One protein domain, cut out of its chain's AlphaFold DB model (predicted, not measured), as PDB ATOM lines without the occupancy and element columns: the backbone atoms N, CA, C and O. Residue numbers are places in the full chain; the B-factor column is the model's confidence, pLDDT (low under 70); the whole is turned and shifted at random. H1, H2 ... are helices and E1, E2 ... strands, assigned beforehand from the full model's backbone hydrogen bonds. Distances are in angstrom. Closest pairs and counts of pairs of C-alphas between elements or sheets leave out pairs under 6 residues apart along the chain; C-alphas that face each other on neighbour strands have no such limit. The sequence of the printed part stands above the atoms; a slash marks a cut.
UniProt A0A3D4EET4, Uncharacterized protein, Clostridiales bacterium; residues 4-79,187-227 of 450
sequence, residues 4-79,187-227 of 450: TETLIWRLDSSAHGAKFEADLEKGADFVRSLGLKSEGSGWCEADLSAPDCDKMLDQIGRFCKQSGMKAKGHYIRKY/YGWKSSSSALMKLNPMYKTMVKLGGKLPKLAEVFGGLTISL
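Overview. This is residues 4 to 79 and 187 to 227 of the 450 residues of an uncharacterized protein of Clostridiales bacterium (UniProt A0A3D4EET4). A twisted wall of four strands has H1, H2 and H5 over one face, while the other face is bare. H4 packs on H5 at one end of the domain, with the short H3 nearby. The 117 printed residues, with five named helices and four named strands in the order E1 H1 E2 H2 E3 H3 H4 H5 E4, are of the mixed class, and the sheet, in the order E2 E1 E3 E4, is mixed too. The whole is compact, with a radius of gyration of the C-alphas of 14.0 A, and spans 42 by 30 by 21 A.

Arrangement. E1, residues 4 to 12, is antiparallel to E3, residues 70 to 79, with N 6 and O 76 at 2.8 A. On the other side of E1 is the edge strand E2, residues 43 to 47, also antiparallel, with N 9 and O 44 at 2.8 A. E3 is parallel to the edge strand E4, residues 222 to 226, with N 75 and O 224 at 2.8 A. H1, residues 18 to 33, is on the sheet; its closest C-alphas to E1 are Gly 27 and Leu 11, 6.4 A apart. H2, residues 53 to 67, is over E3 and along the strands, at a height over the sheet of 7.5 A. E2, H2 and E3 form a split strand-helix-strand unit, two strands running the same way with E1 between them, and its crossover is right-handed. H5, residues 213 to 219, is on the same face as H2, over E3 at a height over the sheet of 8.8 A. Residues 57 to 61 of H2 touch H5, at a shallow tilt of 27 degrees, the same way; the closest C-alphas are Gly 61 and Val 219, 4.9 A. H4, residues 201 to 209, touches H5 at a steep tilt of 50 degrees, opposite ways; the closest C-alphas are Val 207 and Pro 214, 5.0 A. H3, residues 194 to 197, is close to H5 but not clearly touching, with the C-alphas of Ser 194 and Glu 218 7.4 A apart. In H1, H2, H4 and H5 every O i to N i+4 pair is within hydrogen-bond range; H3 is too short for such a pair.

Along the chain. E1 begins at C-alpha 4 (5.249, 0.260, 6.206) and is 26.0 A long. H1 measures 22.9 A, H2 21.0 A and E3, the longest strand, 29.3 A. E2 and E4 have five residues each, H3 four, H4 nine and H5 seven. E4 ends at C-alpha 226 (10.510, 10.970, 5.395).

Size, cuts and confidence. The C-alphas farthest apart are those of Ala 18 and Tyr 79, 44.0 A. Residues 80 to 186 are cut out, and C-alphas 79 and 187 are 19.3 A apart across the cut. Of the links printed whole, H1 to E2 is short and the others are tight. Mean pLDDT of the printed part is 80.8, and residues 38 to 42, 187 to 200 and 221 of the model are under 70.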
ATOM      1  N   THR A   4       3.937   0.905   6.181       85.44
ATOM      2  CA  THR A   4       5.249   0.260   6.206       85.44
ATOM      3  C   THR A   4       6.264   1.273   6.721       85.44
ATOM      4  O   THR A   4       6.136   2.478   6.478       85.44
ATOM      5  N   GLU A   5       7.222   0.798   7.507       89.44
ATOM      6  CA  GLU A   5       8.249   1.619   8.134       89.44
ATOM      7  C   GLU A   5       9.609   0.993   7.813       89.44
ATOM      8  O   GLU A   5       9.855  -0.158   8.161       89.44
ATOM      9  N   THR A   6      10.489   1.752   7.173       91.38
ATOM     10  CA  THR A   6      11.836   1.326   6.778       91.38
ATOM     11  C   THR A   6      12.863   2.240   7.431       91.38
ATOM     12  O   THR A   6      12.637   3.444   7.588       91.38
ATOM     13  N   LEU A   7      14.007   1.680   7.809       91.75
ATOM     14  CA  LEU A   7      15.152   2.420   8.321       91.75
ATOM     15  C   LEU A   7      16.393   2.110   7.491       91.75
ATOM     16  O   LEU A   7      16.879   0.985   7.519       91.75
ATOM     17  N   ILE A   8      16.950   3.125   6.841       90.38
ATOM     18  CA  ILE A   8      18.264   3.059   6.195       90.38
ATOM     19  C   ILE A   8      19.264   3.716   7.137       90.38
ATOM     20  O   ILE A   8      19.089   4.877   7.500       90.38
ATOM     21  N   TRP A   9      20.294   3.012   7.591       90.44
ATOM     22  CA  TRP A   9      21.149   3.535   8.651       90.44
ATOM     23  C   TRP A   9      22.584   3.032   8.621       90.44
ATOM     24  O   TRP A   9      22.917   2.086   7.917       90.44
ATOM     25  N   ARG A  10      23.434   3.708   9.401       88.12
ATOM     26  CA  ARG A  10      24.852   3.394   9.568       88.12
ATOM     27  C   ARG A  10      25.376   3.766  10.954       88.12
ATOM     28  O   ARG A  10      24.761   4.558  11.682       88.12
ATOM     29  N   LEU A  11      26.552   3.243  11.284       88.56
ATOM     30  CA  LEU A  11      27.327   3.612  12.468       88.56
ATOM     31  C   LEU A  11      28.471   4.555  12.090       88.56
ATOM     32  O   LEU A  11      29.304   4.230  11.255       88.56
ATOM     33  N   ASP A  12      28.546   5.701  12.759       85.19
ATOM     34  CA  ASP A  12      29.632   6.664  12.596       85.19
ATOM     35  C   ASP A  12      30.598   6.579  13.789       85.19
ATOM     36  O   ASP A  12      30.189   6.743  14.947       85.19
ATOM     37  N   SER A  13      31.892   6.397  13.503       83.88
ATOM     38  CA  SER A  13      32.969   6.628  14.473       83.88
ATOM     39  C   SER A  13      33.445   8.083  14.422       83.88
ATOM     40  O   SER A  13      33.496   8.706  13.363       83.88
ATOM     41  N   SER A  14      33.800   8.635  15.582       81.62
ATOM     42  CA  SER A  14      34.502   9.921  15.690       81.62
ATOM     43  C   SER A  14      36.022   9.758  15.808       81.62
ATOM     44  O   SER A  14      36.707  10.728  16.125       81.62
ATOM     45  N   ALA A  15      36.542   8.537  15.661       82.31
ATOM     46  CA  ALA A  15      37.969   8.249  15.690       82.31
ATOM     47  C   ALA A  15      38.643   8.567  14.344       82.31
ATOM     48  O   ALA A  15      37.985   8.751  13.323       82.31
ATOM     49  N   HIS A  16      39.975   8.608  14.352       78.50
ATOM     50  CA  HIS A  16      40.811   8.823  13.171       78.50
ATOM     51  C   HIS A  16      41.956   7.796  13.141       78.50
ATOM     52  O   HIS A  16      42.333   7.255  14.186       78.50
ATOM     53  N   GLY A  17      42.526   7.541  11.959       80.19
ATOM     54  CA  GLY A  17      43.649   6.609  11.776       80.19
ATOM     55  C   GLY A  17      43.276   5.152  12.079       80.19
ATOM     56  O   GLY A  17      42.136   4.754  11.895       80.19
ATOM     57  N   ALA A  18      44.212   4.350  12.596       79.50
ATOM     58  CA  ALA A  18      44.000   2.913  12.834       79.50
ATOM     59  C   ALA A  18      42.783   2.579  13.727       79.50
ATOM     60  O   ALA A  18      42.167   1.528  13.581       79.50
ATOM     61  N   LYS A  19      42.404   3.486  14.636       83.19
ATOM     62  CA  LYS A  19      41.210   3.320  15.477       83.19
ATOM     63  C   LYS A  19      39.908   3.467  14.682       83.19
ATOM     64  O   LYS A  19      38.922   2.831  15.028       83.19
ATOM     65  N   PHE A  20      39.902   4.295  13.638       84.56
ATOM     66  CA  PHE A  20      38.750   4.442  12.750       84.56
ATOM     67  C   PHE A  20      38.478   3.143  11.985       84.56
ATOM     68  O   PHE A  20      37.352   2.665  12.011       84.56
ATOM     69  N   GLU A  21      39.516   2.531  11.408       82.25
ATOM     70  CA  GLU A  21      39.401   1.248  10.697       82.25
ATOM     71  C   GLU A  21      38.901   0.123  11.618       82.25
ATOM     72  O   GLU A  21      37.961  -0.593  11.280       82.25
ATOM     73  N   ALA A  22      39.448   0.031  12.836       83.88
ATOM     74  CA  ALA A  22      38.992  -0.944  13.828       83.88
ATOM     75  C   ALA A  22      37.527  -0.721  14.260       83.88
ATOM     76  O   ALA A  22      36.786  -1.680  14.484       83.88
ATOM     77  N   ASP A  23      37.090   0.538  14.377       85.62
ATOM     78  CA  ASP A  23      35.695   0.865  14.680       85.62
ATOM     79  C   ASP A  23      34.758   0.527  13.504       85.62
ATOM     80  O   ASP A  23      33.623   0.106  13.741       85.62
ATOM     81  N   LEU A  24      35.210   0.678  12.250       82.06
ATOM     82  CA  LEU A  24      34.444   0.286  11.062       82.06
ATOM     83  C   LEU A  24      34.233  -1.230  10.999       82.06
ATOM     84  O   LEU A  24      33.096  -1.673  10.836       82.06
ATOM     85  N   GLU A  25      35.293  -2.019  11.184       84.88
ATOM     86  CA  GLU A  25      35.213  -3.486  11.188       84.88
ATOM     87  C   GLU A  25      34.291  -3.985  12.308       84.88
ATOM     88  O   GLU A  25      33.341  -4.734  12.067       84.88
ATOM     89  N   LYS A  26      34.475  -3.454  13.523       86.44
ATOM     90  CA  LYS A  26      33.612  -3.752  14.672       86.44
ATOM     91  C   LYS A  26      32.150  -3.367  14.428       86.44
ATOM     92  O   LYS A  26      31.241  -4.060  14.888       86.44
ATOM     93  N   GLY A  27      31.911  -2.251  13.739       86.38
ATOM     94  CA  GLY A  27      30.575  -1.820  13.335       86.38
ATOM     95  C   GLY A  27      29.938  -2.786  12.335       86.38
ATOM     96  O   GLY A  27      28.790  -3.186  12.526       86.38
ATOM     97  N   ALA A  28      30.690  -3.205  11.316       83.69
ATOM     98  CA  ALA A  28      30.230  -4.160  10.311       83.69
ATOM     99  C   ALA A  28      29.897  -5.528  10.929       83.69
ATOM    100  O   ALA A  28      28.832  -6.083  10.650       83.69
ATOM    101  N   ASP A  29      30.749  -6.044  11.818       86.88
ATOM    102  CA  ASP A  29      30.505  -7.296  12.545       86.88
ATOM    103  C   ASP A  29      29.235  -7.226  13.398       86.88
ATOM    104  O   ASP A  29      28.425  -8.158  13.410       86.88
ATOM    105  N   PHE A  30      29.017  -6.096  14.078       90.19
ATOM    106  CA  PHE A  30      27.796  -5.878  14.843       90.19
ATOM    107  C   PHE A  30      26.553  -5.872  13.944       90.19
ATOM    108  O   PHE A  30      25.582  -6.558  14.267       90.19
ATOM    109  N   VAL A  31      26.572  -5.171  12.805       87.56
ATOM    110  CA  VAL A  31      25.440  -5.162  11.858       87.56
ATOM    111  C   VAL A  31      25.148  -6.572  11.337       87.56
ATOM    112  O   VAL A  31      23.992  -6.998  11.355       87.56
ATOM    113  N   ARG A  32      26.185  -7.346  10.978       85.38
ATOM    114  CA  ARG A  32      26.025  -8.756  10.581       85.38
ATOM    115  C   ARG A  32      25.408  -9.599  11.701       85.38
ATOM    116  O   ARG A  32      24.561 -10.444  11.425       85.38
ATOM    117  N   SER A  33      25.759  -9.343  12.965       88.56
ATOM    118  CA  SER A  33      25.179 -10.047  14.123       88.56
ATOM    119  C   SER A  33      23.681  -9.782  14.334       88.56
ATOM    120  O   SER A  33      23.002 -10.585  14.971       88.56
ATOM    121  N   LEU A  34      23.150  -8.685  13.779       87.25
ATOM    122  CA  LEU A  34      21.713  -8.388  13.761       87.25
ATOM    123  C   LEU A  34      20.973  -9.117  12.626       87.25
ATOM    124  O   LEU A  34      19.756  -8.987  12.522       87.25
ATOM    125  N   GLY A  35      21.684  -9.865  11.774       85.12
ATOM    126  CA  GLY A  35      21.116 -10.542  10.606       85.12
ATOM    127  C   GLY A  35      20.818  -9.608   9.430       85.12
ATOM    128  O   GLY A  35      20.125 -10.009   8.498       85.12
ATOM    129  N   LEU A  36      21.325  -8.371   9.459       83.06
ATOM    130  CA  LEU A  36      21.135  -7.395   8.388       83.06
ATOM    131  C   LEU A  36      22.259  -7.505   7.354       83.06
ATOM    132  O   LEU A  36      23.435  -7.647   7.702       83.06
ATOM    133  N   LYS A  37      21.901  -7.389   6.073       75.50
ATOM    134  CA  LYS A  37      22.885  -7.189   5.004       75.50
ATOM    135  C   LYS A  37      23.429  -5.761   5.094       75.50
ATOM    136  O   LYS A  37      22.671  -4.824   5.342       75.50
ATOM    137  N   SER A  38      24.735  -5.606   4.902       68.50
ATOM    138  CA  SER A  38      25.389  -4.299   4.851       68.50
ATOM    139  C   SER A  38      26.140  -4.152   3.538       68.50
ATOM    140  O   SER A  38      26.866  -5.062   3.140       68.50
ATOM    141  N   GLU A  39      25.960  -3.010   2.882       59.16
ATOM    142  CA  GLU A  39      26.698  -2.639   1.678       59.16
ATOM    143  C   GLU A  39      27.887  -1.749   2.052       59.16
ATOM    144  O   GLU A  39      27.719  -0.712   2.702       59.16
ATOM    145  N   GLY A  40      29.091  -2.147   1.623       61.75
ATOM    146  CA  GLY A  40      30.317  -1.346   1.714       61.75
ATOM    147  C   GLY A  40      30.484  -0.590   3.040       61.75
ATOM    148  O   GLY A  40      30.598  -1.201   4.097       61.75
ATOM    149  N   SER A  41      30.490   0.747   2.963       53.59
ATOM    150  CA  SER A  41      30.732   1.739   4.039       53.59
ATOM    151  C   SER A  41      29.801   1.706   5.276       53.59
ATOM    152  O   SER A  41      29.707   2.696   6.006       53.59
ATOM    153  N   GLY A  42      29.129   0.587   5.551       60.19
ATOM    154  CA  GLY A  42      28.370   0.359   6.782       60.19
ATOM    155  C   GLY A  42      26.920   0.830   6.725       60.19
ATOM    156  O   GLY A  42      26.310   1.024   7.778       60.19
ATOM    157  N   TRP A  43      26.364   1.027   5.526       77.12
ATOM    158  CA  TRP A  43      24.928   1.246   5.362       77.12
ATOM    159  C   TRP A  43      24.183  -0.085   5.428       77.12
ATOM    160  O   TRP A  43      24.664  -1.113   4.945       77.12
ATOM    161  N   CYS A  44      23.011  -0.065   6.048       85.00
ATOM    162  CA  CYS A  44      22.103  -1.199   6.115       85.00
ATOM    163  C   CYS A  44      20.653  -0.721   6.137       85.00
ATOM    164  O   CYS A  44      20.340   0.368   6.626       85.00
ATOM    165  N   GLU A  45      19.770  -1.551   5.600       89.31
ATOM    166  CA  GLU A  45      18.332  -1.320   5.576       89.31
ATOM    167  C   GLU A  45      17.638  -2.302   6.524       89.31
ATOM    168  O   GLU A  45      18.000  -3.476   6.595       89.31
ATOM    169  N   ALA A  46      16.649  -1.817   7.273       89.50
ATOM    170  CA  ALA A  46      15.845  -2.625   8.177       89.50
ATOM    171  C   ALA A  46      14.350  -2.340   7.995       89.50
ATOM    172  O   ALA A  46      13.913  -1.186   8.049       89.50
ATOM    173  N   ASP A  47      13.567  -3.410   7.850       88.62
ATOM    174  CA  ASP A  47      12.108  -3.369   7.933       88.62
ATOM    175  C   ASP A  47      11.685  -3.264   9.403       88.62
ATOM    176  O   ASP A  47      11.868  -4.180  10.209       88.62
ATOM    177  N   LEU A  48      11.116  -2.120   9.769       90.62
ATOM    178  CA  LEU A  48      10.680  -1.838  11.132       90.62
ATOM    179  C   LEU A  48       9.299  -2.423  11.456       90.62
ATOM    180  O   LEU A  48       8.840  -2.291  12.593       90.62
ATOM    181  N   SER A  49       8.635  -3.051  10.484       84.00
ATOM    182  CA  SER A  49       7.404  -3.810  10.711       84.00
ATOM    183  C   SER A  49       7.660  -5.247  11.183       84.00
ATOM    184  O   SER A  49       6.731  -5.913  11.643       84.00
ATOM    185  N   ALA A  50       8.915  -5.711  11.137       84.69
ATOM    186  CA  ALA A  50       9.302  -7.038  11.600       84.69
ATOM    187  C   ALA A  50       9.064  -7.223  13.120       84.69
ATOM    188  O   ALA A  50       9.330  -6.299  13.897       84.69
ATOM    189  N   PRO A  51       8.639  -8.417  13.590       82.88
ATOM    190  CA  PRO A  51       8.299  -8.658  15.001       82.88
ATOM    191  C   PRO A  51       9.427  -8.345  15.997       82.88
ATOM    192  O   PRO A  51       9.165  -7.873  17.102       82.88
ATOM    193  N   ASP A  52      10.681  -8.566  15.599       86.06
ATOM    194  CA  ASP A  52      11.861  -8.411  16.458       86.06
ATOM    195  C   ASP A  52      12.532  -7.028  16.359       86.06
ATOM    196  O   ASP A  52      13.612  -6.809  16.919       86.06
ATOM    197  N   CYS A  53      11.904  -6.060  15.680       88.69
ATOM    198  CA  CYS A  53      12.519  -4.757  15.427       88.69
ATOM    199  C   CYS A  53      12.895  -4.010  16.723       88.69
ATOM    200  O   CYS A  53      13.940  -3.370  16.786       88.69
ATOM    201  N   ASP A  54      12.088  -4.102  17.785       89.88
ATOM    202  CA  ASP A  54      12.350  -3.372  19.035       89.88
ATOM    203  C   ASP A  54      13.575  -3.930  19.763       89.88
ATOM    204  O   ASP A  54      14.378  -3.169  20.311       89.88
ATOM    205  N   LYS A  55      13.770  -5.252  19.694       91.88
ATOM    206  CA  LYS A  55      14.959  -5.927  20.218       91.88
ATOM    207  C   LYS A  55      16.209  -5.495  19.453       91.88
ATOM    208  O   LYS A  55      17.221  -5.182  20.082       91.88
ATOM    209  N   MET A  56      16.121  -5.420  18.124       92.88
ATOM    210  CA  MET A  56      17.200  -4.915  17.270       92.88
ATOM    211  C   MET A  56      17.557  -3.462  17.628       92.88
ATOM    212  O   MET A  56      18.724  -3.153  17.865       92.88
ATOM    213  N   LEU A  57      16.565  -2.572  17.750       92.81
ATOM    214  CA  LEU A  57      16.784  -1.169  18.132       92.81
ATOM    215  C   LEU A  57      17.424  -1.032  19.524       92.81
ATOM    216  O   LEU A  57      18.309  -0.197  19.725       92.81
ATOM    217  N   ASP A  58      17.034  -1.880  20.480       92.62
ATOM    218  CA  ASP A  58      17.665  -1.938  21.802       92.62
ATOM    219  C   ASP A  58      19.127  -2.387  21.737       92.62
ATOM    220  O   ASP A  58      19.972  -1.829  22.446       92.62
ATOM    221  N   GLN A  59      19.445  -3.380  20.902       93.62
ATOM    222  CA  GLN A  59      20.821  -3.835  20.692       93.62
ATOM    223  C   GLN A  59      21.682  -2.722  20.092       93.62
ATOM    224  O   GLN A  59      22.775  -2.475  20.605       93.62
ATOM    225  N   ILE A  60      21.169  -1.993  19.093       91.31
ATOM    226  CA  ILE A  60      21.852  -0.831  18.496       91.31
ATOM    227  C   ILE A  60      22.133   0.222  19.573       91.31
ATOM    228  O   ILE A  60      23.274   0.650  19.754       91.31
ATOM    229  N   GLY A  61      21.117   0.588  20.360       89.88
ATOM    230  CA  GLY A  61      21.266   1.574  21.431       89.88
ATOM    231  C   GLY A  61      22.288   1.166  22.501       89.88
ATOM    232  O   GLY A  61      23.043   2.013  22.988       89.88
ATOM    233  N   ARG A  62      22.352  -0.122  22.871       92.62
ATOM    234  CA  ARG A  62      23.368  -0.644  23.809       92.62
ATOM    235  C   ARG A  62      24.766  -0.610  23.201       92.62
ATOM    236  O   ARG A  62      25.691  -0.153  23.872       92.62
ATOM    237  N   PHE A  63      24.908  -1.038  21.950       91.69
ATOM    238  CA  PHE A  63      26.189  -1.047  21.252       91.69
ATOM    239  C   PHE A  63      26.773   0.364  21.133       91.69
ATOM    240  O   PHE A  63      27.933   0.576  21.492       91.69
ATOM    241  N   CYS A  64      25.974   1.356  20.722       89.25
ATOM    242  CA  CYS A  64      26.417   2.752  20.648       89.25
ATOM    243  C   CYS A  64      26.880   3.287  22.014       89.25
ATOM    244  O   CYS A  64      27.909   3.955  22.101       89.25
ATOM    245  N   LYS A  65      26.176   2.948  23.105       88.00
ATOM    246  CA  LYS A  65      26.574   3.347  24.470       88.00
ATOM    247  C   LYS A  65      27.898   2.721  24.915       88.00
ATOM    248  O   LYS A  65      28.664   3.382  25.605       88.00
ATOM    249  N   GLN A  66      28.156   1.464  24.551       89.75
ATOM    250  CA  GLN A  66      29.368   0.737  24.944       89.75
ATOM    251  C   GLN A  66      30.590   1.106  24.094       89.75
ATOM    252  O   GLN A  66      31.702   1.166  24.609       89.75
ATOM    253  N   SER A  67      30.393   1.328  22.793       86.31
ATOM    254  CA  SER A  67      31.470   1.627  21.839       86.31
ATOM    255  C   SER A  67      31.818   3.114  21.757       86.31
ATOM    256  O   SER A  67      32.941   3.454  21.402       86.31
ATOM    257  N   GLY A  68      30.868   4.003  22.063       84.25
ATOM    258  CA  GLY A  68      30.993   5.441  21.816       84.25
ATOM    259  C   GLY A  68      30.704   5.857  20.365       84.25
ATOM    260  O   GLY A  68      30.723   7.054  20.071       84.25
ATOM    261  N   MET A  69      30.401   4.909  19.468       87.50
ATOM    262  CA  MET A  69      29.959   5.187  18.095       87.50
ATOM    263  C   MET A  69      28.536   5.762  18.079       87.50
ATOM    264  O   MET A  69      27.752   5.568  19.012       87.50
ATOM    265  N   LYS A  70      28.169   6.453  16.994       86.81
ATOM    266  CA  LYS A  70      26.848   7.085  16.842       86.81
ATOM    267  C   LYS A  70      26.070   6.470  15.690       86.81
ATOM    268  O   LYS A  70      26.539   6.486  14.561       86.81
ATOM    269  N   ALA A  71      24.847   6.024  15.953       88.62
ATOM    270  CA  ALA A  71      23.938   5.609  14.894       88.62
ATOM    271  C   ALA A  71      23.336   6.836  14.188       88.62
ATOM    272  O   ALA A  71      22.850   7.770  14.844       88.62
ATOM    273  N   LYS A  72      23.361   6.833  12.854       87.31
ATOM    274  CA  LYS A  72      22.649   7.800  12.013       87.31
ATOM    275  C   LYS A  72      21.768   7.070  11.021       87.31
ATOM    276  O   LYS A  72      22.181   6.047  10.492       87.31
ATOM    277  N   GLY A  73      20.579   7.600  10.761       87.19
ATOM    278  CA  GLY A  73      19.647   6.931   9.868       87.19
ATOM    279  C   GLY A  73      18.707   7.856   9.120       87.19
ATOM    280  O   GLY A  73      18.603   9.050   9.399       87.19
ATOM    281  N   HIS A  74      18.004   7.255   8.178       87.06
ATOM    282  CA  HIS A  74      16.906   7.792   7.411       87.06
ATOM    283  C   HIS A  74      15.712   6.871   7.631       87.06
ATOM    284  O   HIS A  74      15.704   5.714   7.218       87.06
ATOM    285  N   TYR A  75      14.729   7.382   8.353       87.94
ATOM    286  CA  TYR A  75      13.468   6.713   8.597       87.94
ATOM    287  C   TYR A  75      12.470   7.083   7.506       87.94
ATOM    288  O   TYR A  75      12.257   8.266   7.239       87.94
ATOM    289  N   ILE A  76      11.834   6.076   6.919       86.50
ATOM    290  CA  ILE A  76      10.852   6.225   5.852       86.50
ATOM    291  C   ILE A  76       9.564   5.540   6.300       86.50
ATOM    292  O   ILE A  76       9.553   4.343   6.573       86.50
ATOM    293  N   ARG A  77       8.459   6.286   6.351       85.44
ATOM    294  CA  ARG A  77       7.110   5.730   6.526       85.44
ATOM    295  C   ARG A  77       6.362   5.833   5.204       85.44
ATOM    296  O   ARG A  77       6.351   6.900   4.599       85.44
ATOM    297  N   LYS A  78       5.701   4.763   4.769       81.94
ATOM    298  CA  LYS A  78       4.841   4.761   3.572       81.94
ATOM    299  C   LYS A  78       3.460   4.203   3.903       81.94
ATOM    300  O   LYS A  78       3.338   3.308   4.740       81.94
ATOM    301  N   TYR A  79       2.420   4.720   3.251       79.38
ATOM    302  CA  TYR A  79       1.095   4.091   3.274       79.38
ATOM    303  C   TYR A  79       1.084   2.842   2.398       79.38
ATOM    304  O   TYR A  79       1.830   2.754   1.422       79.38
ATOM    305  N   TYR A 187      13.495  16.590   8.649       55.72
ATOM    306  CA  TYR A 187      13.850  16.900  10.018       55.72
ATOM    307  C   TYR A 187      15.246  16.350  10.244       55.72
ATOM    308  O   TYR A 187      15.404  15.183  10.561       55.72
ATOM    309  N   GLY A 188      16.266  17.184  10.050       51.78
ATOM    310  CA  GLY A 188      17.619  16.869  10.476       51.78
ATOM    311  C   GLY A 188      17.687  16.979  11.990       51.78
ATOM    312  O   GLY A 188      17.902  18.065  12.530       51.78
ATOM    313  N   TRP A 189      17.480  15.873  12.695       58.44
ATOM    314  CA  TRP A 189      17.712  15.853  14.131       58.44
ATOM    315  C   TRP A 189      19.189  15.552  14.400       58.44
ATOM    316  O   TRP A 189      19.768  14.654  13.800       58.44
ATOM    317  N   LYS A 190      19.815  16.332  15.284       56.19
ATOM    318  CA  LYS A 190      21.130  16.047  15.869       56.19
ATOM    319  C   LYS A 190      21.017  16.311  17.358       56.19
ATOM    320  O   LYS A 190      20.819  17.459  17.757       56.19
ATOM    321  N   SER A 191      21.120  15.274  18.180       53.09
ATOM    322  CA  SER A 191      21.204  15.478  19.624       53.09
ATOM    323  C   SER A 191      22.652  15.544  20.074       53.09
ATOM    324  O   SER A 191      23.469  14.683  19.748       53.09
ATOM    325  N   SER A 192      22.963  16.577  20.850       49.03
ATOM    326  CA  SER A 192      24.215  16.684  21.591       49.03
ATOM    327  C   SER A 192      24.179  15.915  22.921       49.03
ATOM    328  O   SER A 192      25.240  15.678  23.489       49.03
ATOM    329  N   SER A 193      22.998  15.506  23.420       56.00
ATOM    330  CA  SER A 193      22.838  14.783  24.694       56.00
ATOM    331  C   SER A 193      21.475  14.086  24.833       56.00
ATOM    332  O   SER A 193      20.418  14.693  24.638       56.00
ATOM    333  N   SER A 194      21.480  12.820  25.260       57.12
ATOM    334  CA  SER A 194      20.269  12.032  25.550       57.12
ATOM    335  C   SER A 194      19.430  12.609  26.700       57.12
ATOM    336  O   SER A 194      18.206  12.486  26.684       57.12
ATOM    337  N   ALA A 195      20.053  13.299  27.663       56.72
ATOM    338  CA  ALA A 195      19.367  13.882  28.821       56.72
ATOM    339  C   ALA A 195      18.490  15.097  28.457       56.72
ATOM    340  O   ALA A 195      17.446  15.314  29.068       56.72
ATOM    341  N   LEU A 196      18.877  15.867  27.434       58.03
ATOM    342  CA  LEU A 196      18.138  17.054  26.977       58.03
ATOM    343  C   LEU A 196      17.185  16.755  25.811       58.03
ATOM    344  O   LEU A 196      16.372  17.597  25.430       58.03
ATOM    345  N   MET A 197      17.239  15.539  25.265       66.81
ATOM    346  CA  MET A 197      16.442  15.121  24.114       66.81
ATOM    347  C   MET A 197      14.936  15.257  24.347       66.81
ATOM    348  O   MET A 197      14.236  15.799  23.496       66.81
ATOM    349  N   LYS A 198      14.434  14.817  25.510       68.19
ATOM    350  CA  LYS A 198      12.993  14.834  25.825       68.19
ATOM    351  C   LYS A 198      12.413  16.248  25.951       68.19
ATOM    352  O   LYS A 198      11.198  16.432  25.877       68.19
ATOM    353  N   LEU A 199      13.277  17.249  26.119       67.81
ATOM    354  CA  LEU A 199      12.904  18.661  26.159       67.81
ATOM    355  C   LEU A 199      12.818  19.279  24.756       67.81
ATOM    356  O   LEU A 199      12.197  20.329  24.595       67.81
ATOM    357  N   ASN A 200      13.390  18.628  23.738       69.94
ATOM    358  CA  ASN A 200      13.389  19.127  22.371       69.94
ATOM    359  C   ASN A 200      11.959  19.092  21.781       69.94
ATOM    360  O   ASN A 200      11.319  18.034  21.800       69.94
ATOM    361  N   PRO A 201      11.447  20.205  21.218       72.62
ATOM    362  CA  PRO A 201      10.151  20.232  20.539       72.62
ATOM    363  C   PRO A 201      10.004  19.144  19.468       72.62
ATOM    364  O   PRO A 201       8.929  18.565  19.334       72.62
ATOM    365  N   MET A 202      11.097  18.801  18.778       72.12
ATOM    366  CA  MET A 202      11.109  17.755  17.759       72.12
ATOM    367  C   MET A 202      10.811  16.372  18.326       72.12
ATOM    368  O   MET A 202      10.041  15.620  17.743       72.12
ATOM    369  N   TYR A 203      11.370  16.049  19.494       75.94
ATOM    370  CA  TYR A 203      11.084  14.785  20.166       75.94
ATOM    371  C   TYR A 203       9.594  14.685  20.519       75.94
ATOM    372  O   TYR A 203       8.965  13.659  20.280       75.94
ATOM    373  N   LYS A 204       8.988  15.778  21.006       78.56
ATOM    374  CA  LYS A 204       7.541  15.826  21.277       78.56
ATOM    375  C   LYS A 204       6.715  15.621  20.005       78.56
ATOM    376  O   LYS A 204       5.689  14.949  20.065       78.56
ATOM    377  N   THR A 205       7.153  16.168  18.870       77.25
ATOM    378  CA  THR A 205       6.531  15.909  17.565       77.25
ATOM    379  C   THR A 205       6.655  14.436  17.185       77.25
ATOM    380  O   THR A 205       5.634  13.806  16.945       77.25
ATOM    381  N   MET A 206       7.852  13.844  17.235       78.94
ATOM    382  CA  MET A 206       8.073  12.417  16.939       78.94
ATOM    383  C   MET A 206       7.217  11.489  17.819       78.94
ATOM    384  O   MET A 206       6.651  10.525  17.313       78.94
ATOM    385  N   VAL A 207       7.056  11.810  19.110       82.25
ATOM    386  CA  VAL A 207       6.147  11.092  20.025       82.25
ATOM    387  C   VAL A 207       4.694  11.165  19.551       82.25
ATOM    388  O   VAL A 207       4.011  10.146  19.533       82.25
ATOM    389  N   LYS A 208       4.225  12.347  19.135       81.50
ATOM    390  CA  LYS A 208       2.860  12.530  18.615       81.50
ATOM    391  C   LYS A 208       2.628  11.809  17.286       81.50
ATOM    392  O   LYS A 208       1.542  11.280  17.085       81.50
ATOM    393  N   LEU A 209       3.642  11.758  16.420       78.69
ATOM    394  CA  LEU A 209       3.591  11.057  15.132       78.69
ATOM    395  C   LEU A 209       3.473   9.527  15.281       78.69
ATOM    396  O   LEU A 209       3.080   8.854  14.326       78.69
ATOM    397  N   GLY A 210       3.808   8.965  16.448       82.56
ATOM    398  CA  GLY A 210       3.656   7.538  16.748       82.56
ATOM    399  C   GLY A 210       4.525   6.619  15.879       82.56
ATOM    400  O   GLY A 210       5.519   7.054  15.296       82.56
ATOM    401  N   GLY A 211       4.159   5.338  15.779       83.56
ATOM    402  CA  GLY A 211       4.961   4.311  15.092       83.56
ATOM    403  C   GLY A 211       6.289   4.042  15.806       83.56
ATOM    404  O   GLY A 211       6.364   4.142  17.034       83.56
ATOM    405  N   LYS A 212       7.352   3.740  15.053       88.38
ATOM    406  CA  LYS A 212       8.698   3.486  15.610       88.38
ATOM    407  C   LYS A 212       9.543   4.746  15.821       88.38
ATOM    408  O   LYS A 212      10.586   4.681  16.472       88.38
ATOM    409  N   LEU A 213       9.070   5.909  15.365       85.75
ATOM    410  CA  LEU A 213       9.745   7.203  15.544       85.75
ATOM    411  C   LEU A 213      10.169   7.516  16.988       85.75
ATOM    412  O   LEU A 213      11.311   7.941  17.164       85.75
ATOM    413  N   PRO A 214       9.334   7.309  18.030       85.38
ATOM    414  CA  PRO A 214       9.730   7.626  19.401       85.38
ATOM    415  C   PRO A 214      10.942   6.801  19.845       85.38
ATOM    416  O   PRO A 214      11.847   7.328  20.484       85.38
ATOM    417  N   LYS A 215      10.992   5.522  19.449       87.94
ATOM    418  CA  LYS A 215      12.095   4.611  19.771       87.94
ATOM    419  C   LYS A 215      13.359   4.950  18.986       87.94
ATOM    420  O   LYS A 215      14.443   4.986  19.560       87.94
ATOM    421  N   LEU A 216      13.224   5.251  17.695       88.44
ATOM    422  CA  LEU A 216      14.342   5.696  16.858       88.44
ATOM    423  C   LEU A 216      14.959   6.988  17.389       88.44
ATOM    424  O   LEU A 216      16.180   7.108  17.430       88.44
ATOM    425  N   ALA A 217      14.128   7.915  17.866       81.31
ATOM    426  CA  ALA A 217      14.599   9.128  18.516       81.31
ATOM    427  C   ALA A 217      15.420   8.822  19.777       81.31
ATOM    428  O   ALA A 217      16.351   9.543  20.071       81.31
ATOM    429  N   GLU A 218      15.150   7.751  20.526       82.19
ATOM    430  CA  GLU A 218      15.974   7.392  21.693       82.19
ATOM    431  C   GLU A 218      17.329   6.765  21.327       82.19
ATOM    432  O   GLU A 218      18.267   6.821  22.128       82.19
ATOM    433  N   VAL A 219      17.428   6.151  20.145       86.19
ATOM    434  CA  VAL A 219      18.582   5.336  19.731       86.19
ATOM    435  C   VAL A 219      19.543   6.107  18.827       86.19
ATOM    436  O   VAL A 219      20.760   5.993  18.979       86.19
ATOM    437  N   PHE A 220      19.022   6.893  17.889       85.62
ATOM    438  CA  PHE A 220      19.823   7.527  16.847       85.62
ATOM    439  C   PHE A 220      20.384   8.873  17.316       85.62
ATOM    440  O   PHE A 220      19.730   9.627  18.012       85.62
ATOM    441  N   GLY A 221      21.630   9.194  16.969       69.62
ATOM    442  CA  GLY A 221      22.227  10.505  17.264       69.62
ATOM    443  C   GLY A 221      21.904  11.550  16.195       69.62
ATOM    444  O   GLY A 221      21.949  12.754  16.463       69.62
ATOM    445  N   GLY A 222      21.570  11.077  14.989       78.19
ATOM    446  CA  GLY A 222      20.942  11.880  13.957       78.19
ATOM    447  C   GLY A 222      20.008  11.067  13.072       78.19
ATOM    448  O   GLY A 222      20.315   9.935  12.710       78.19
ATOM    449  N   LEU A 223      18.856  11.646  12.751       79.50
ATOM    450  CA  LEU A 223      17.809  10.984  11.984       79.50
ATOM    451  C   LEU A 223      17.283  11.957  10.936       79.50
ATOM    452  O   LEU A 223      16.974  13.092  11.291       79.50
ATOM    453  N   THR A 224      17.193  11.508   9.687       81.06
ATOM    454  CA  THR A 224      16.368  12.112   8.633       81.06
ATOM    455  C   THR A 224      15.030  11.378   8.623       81.06
ATOM    456  O   THR A 224      15.005  10.155   8.732       81.06
ATOM    457  N   ILE A 225      13.913  12.095   8.525       79.12
ATOM    458  CA  ILE A 225      12.568  11.511   8.581       79.12
ATOM    459  C   ILE A 225      11.827  11.856   7.292       79.12
ATOM    460  O   ILE A 225      11.599  13.030   7.030       79.12
ATOM    461  N   SER A 226      11.413  10.841   6.538       79.50
ATOM    462  CA  SER A 226      10.510  10.970   5.395       79.50
ATOM    463  C   SER A 226       9.164  10.358   5.748       79.50
ATOM    464  O   SER A 226       9.060   9.182   6.108       79.50
ATOM    465  N   LEU A 227       8.125  11.185   5.677       77.19
ATOM    466  CA  LEU A 227       6.758  10.801   5.995       77.19
ATOM    467  C   LEU A 227       5.877  10.964   4.759       77.19
ATOM    468  O   LEU A 227       6.092  11.888   3.974       77.19
TER     469      LEU A 227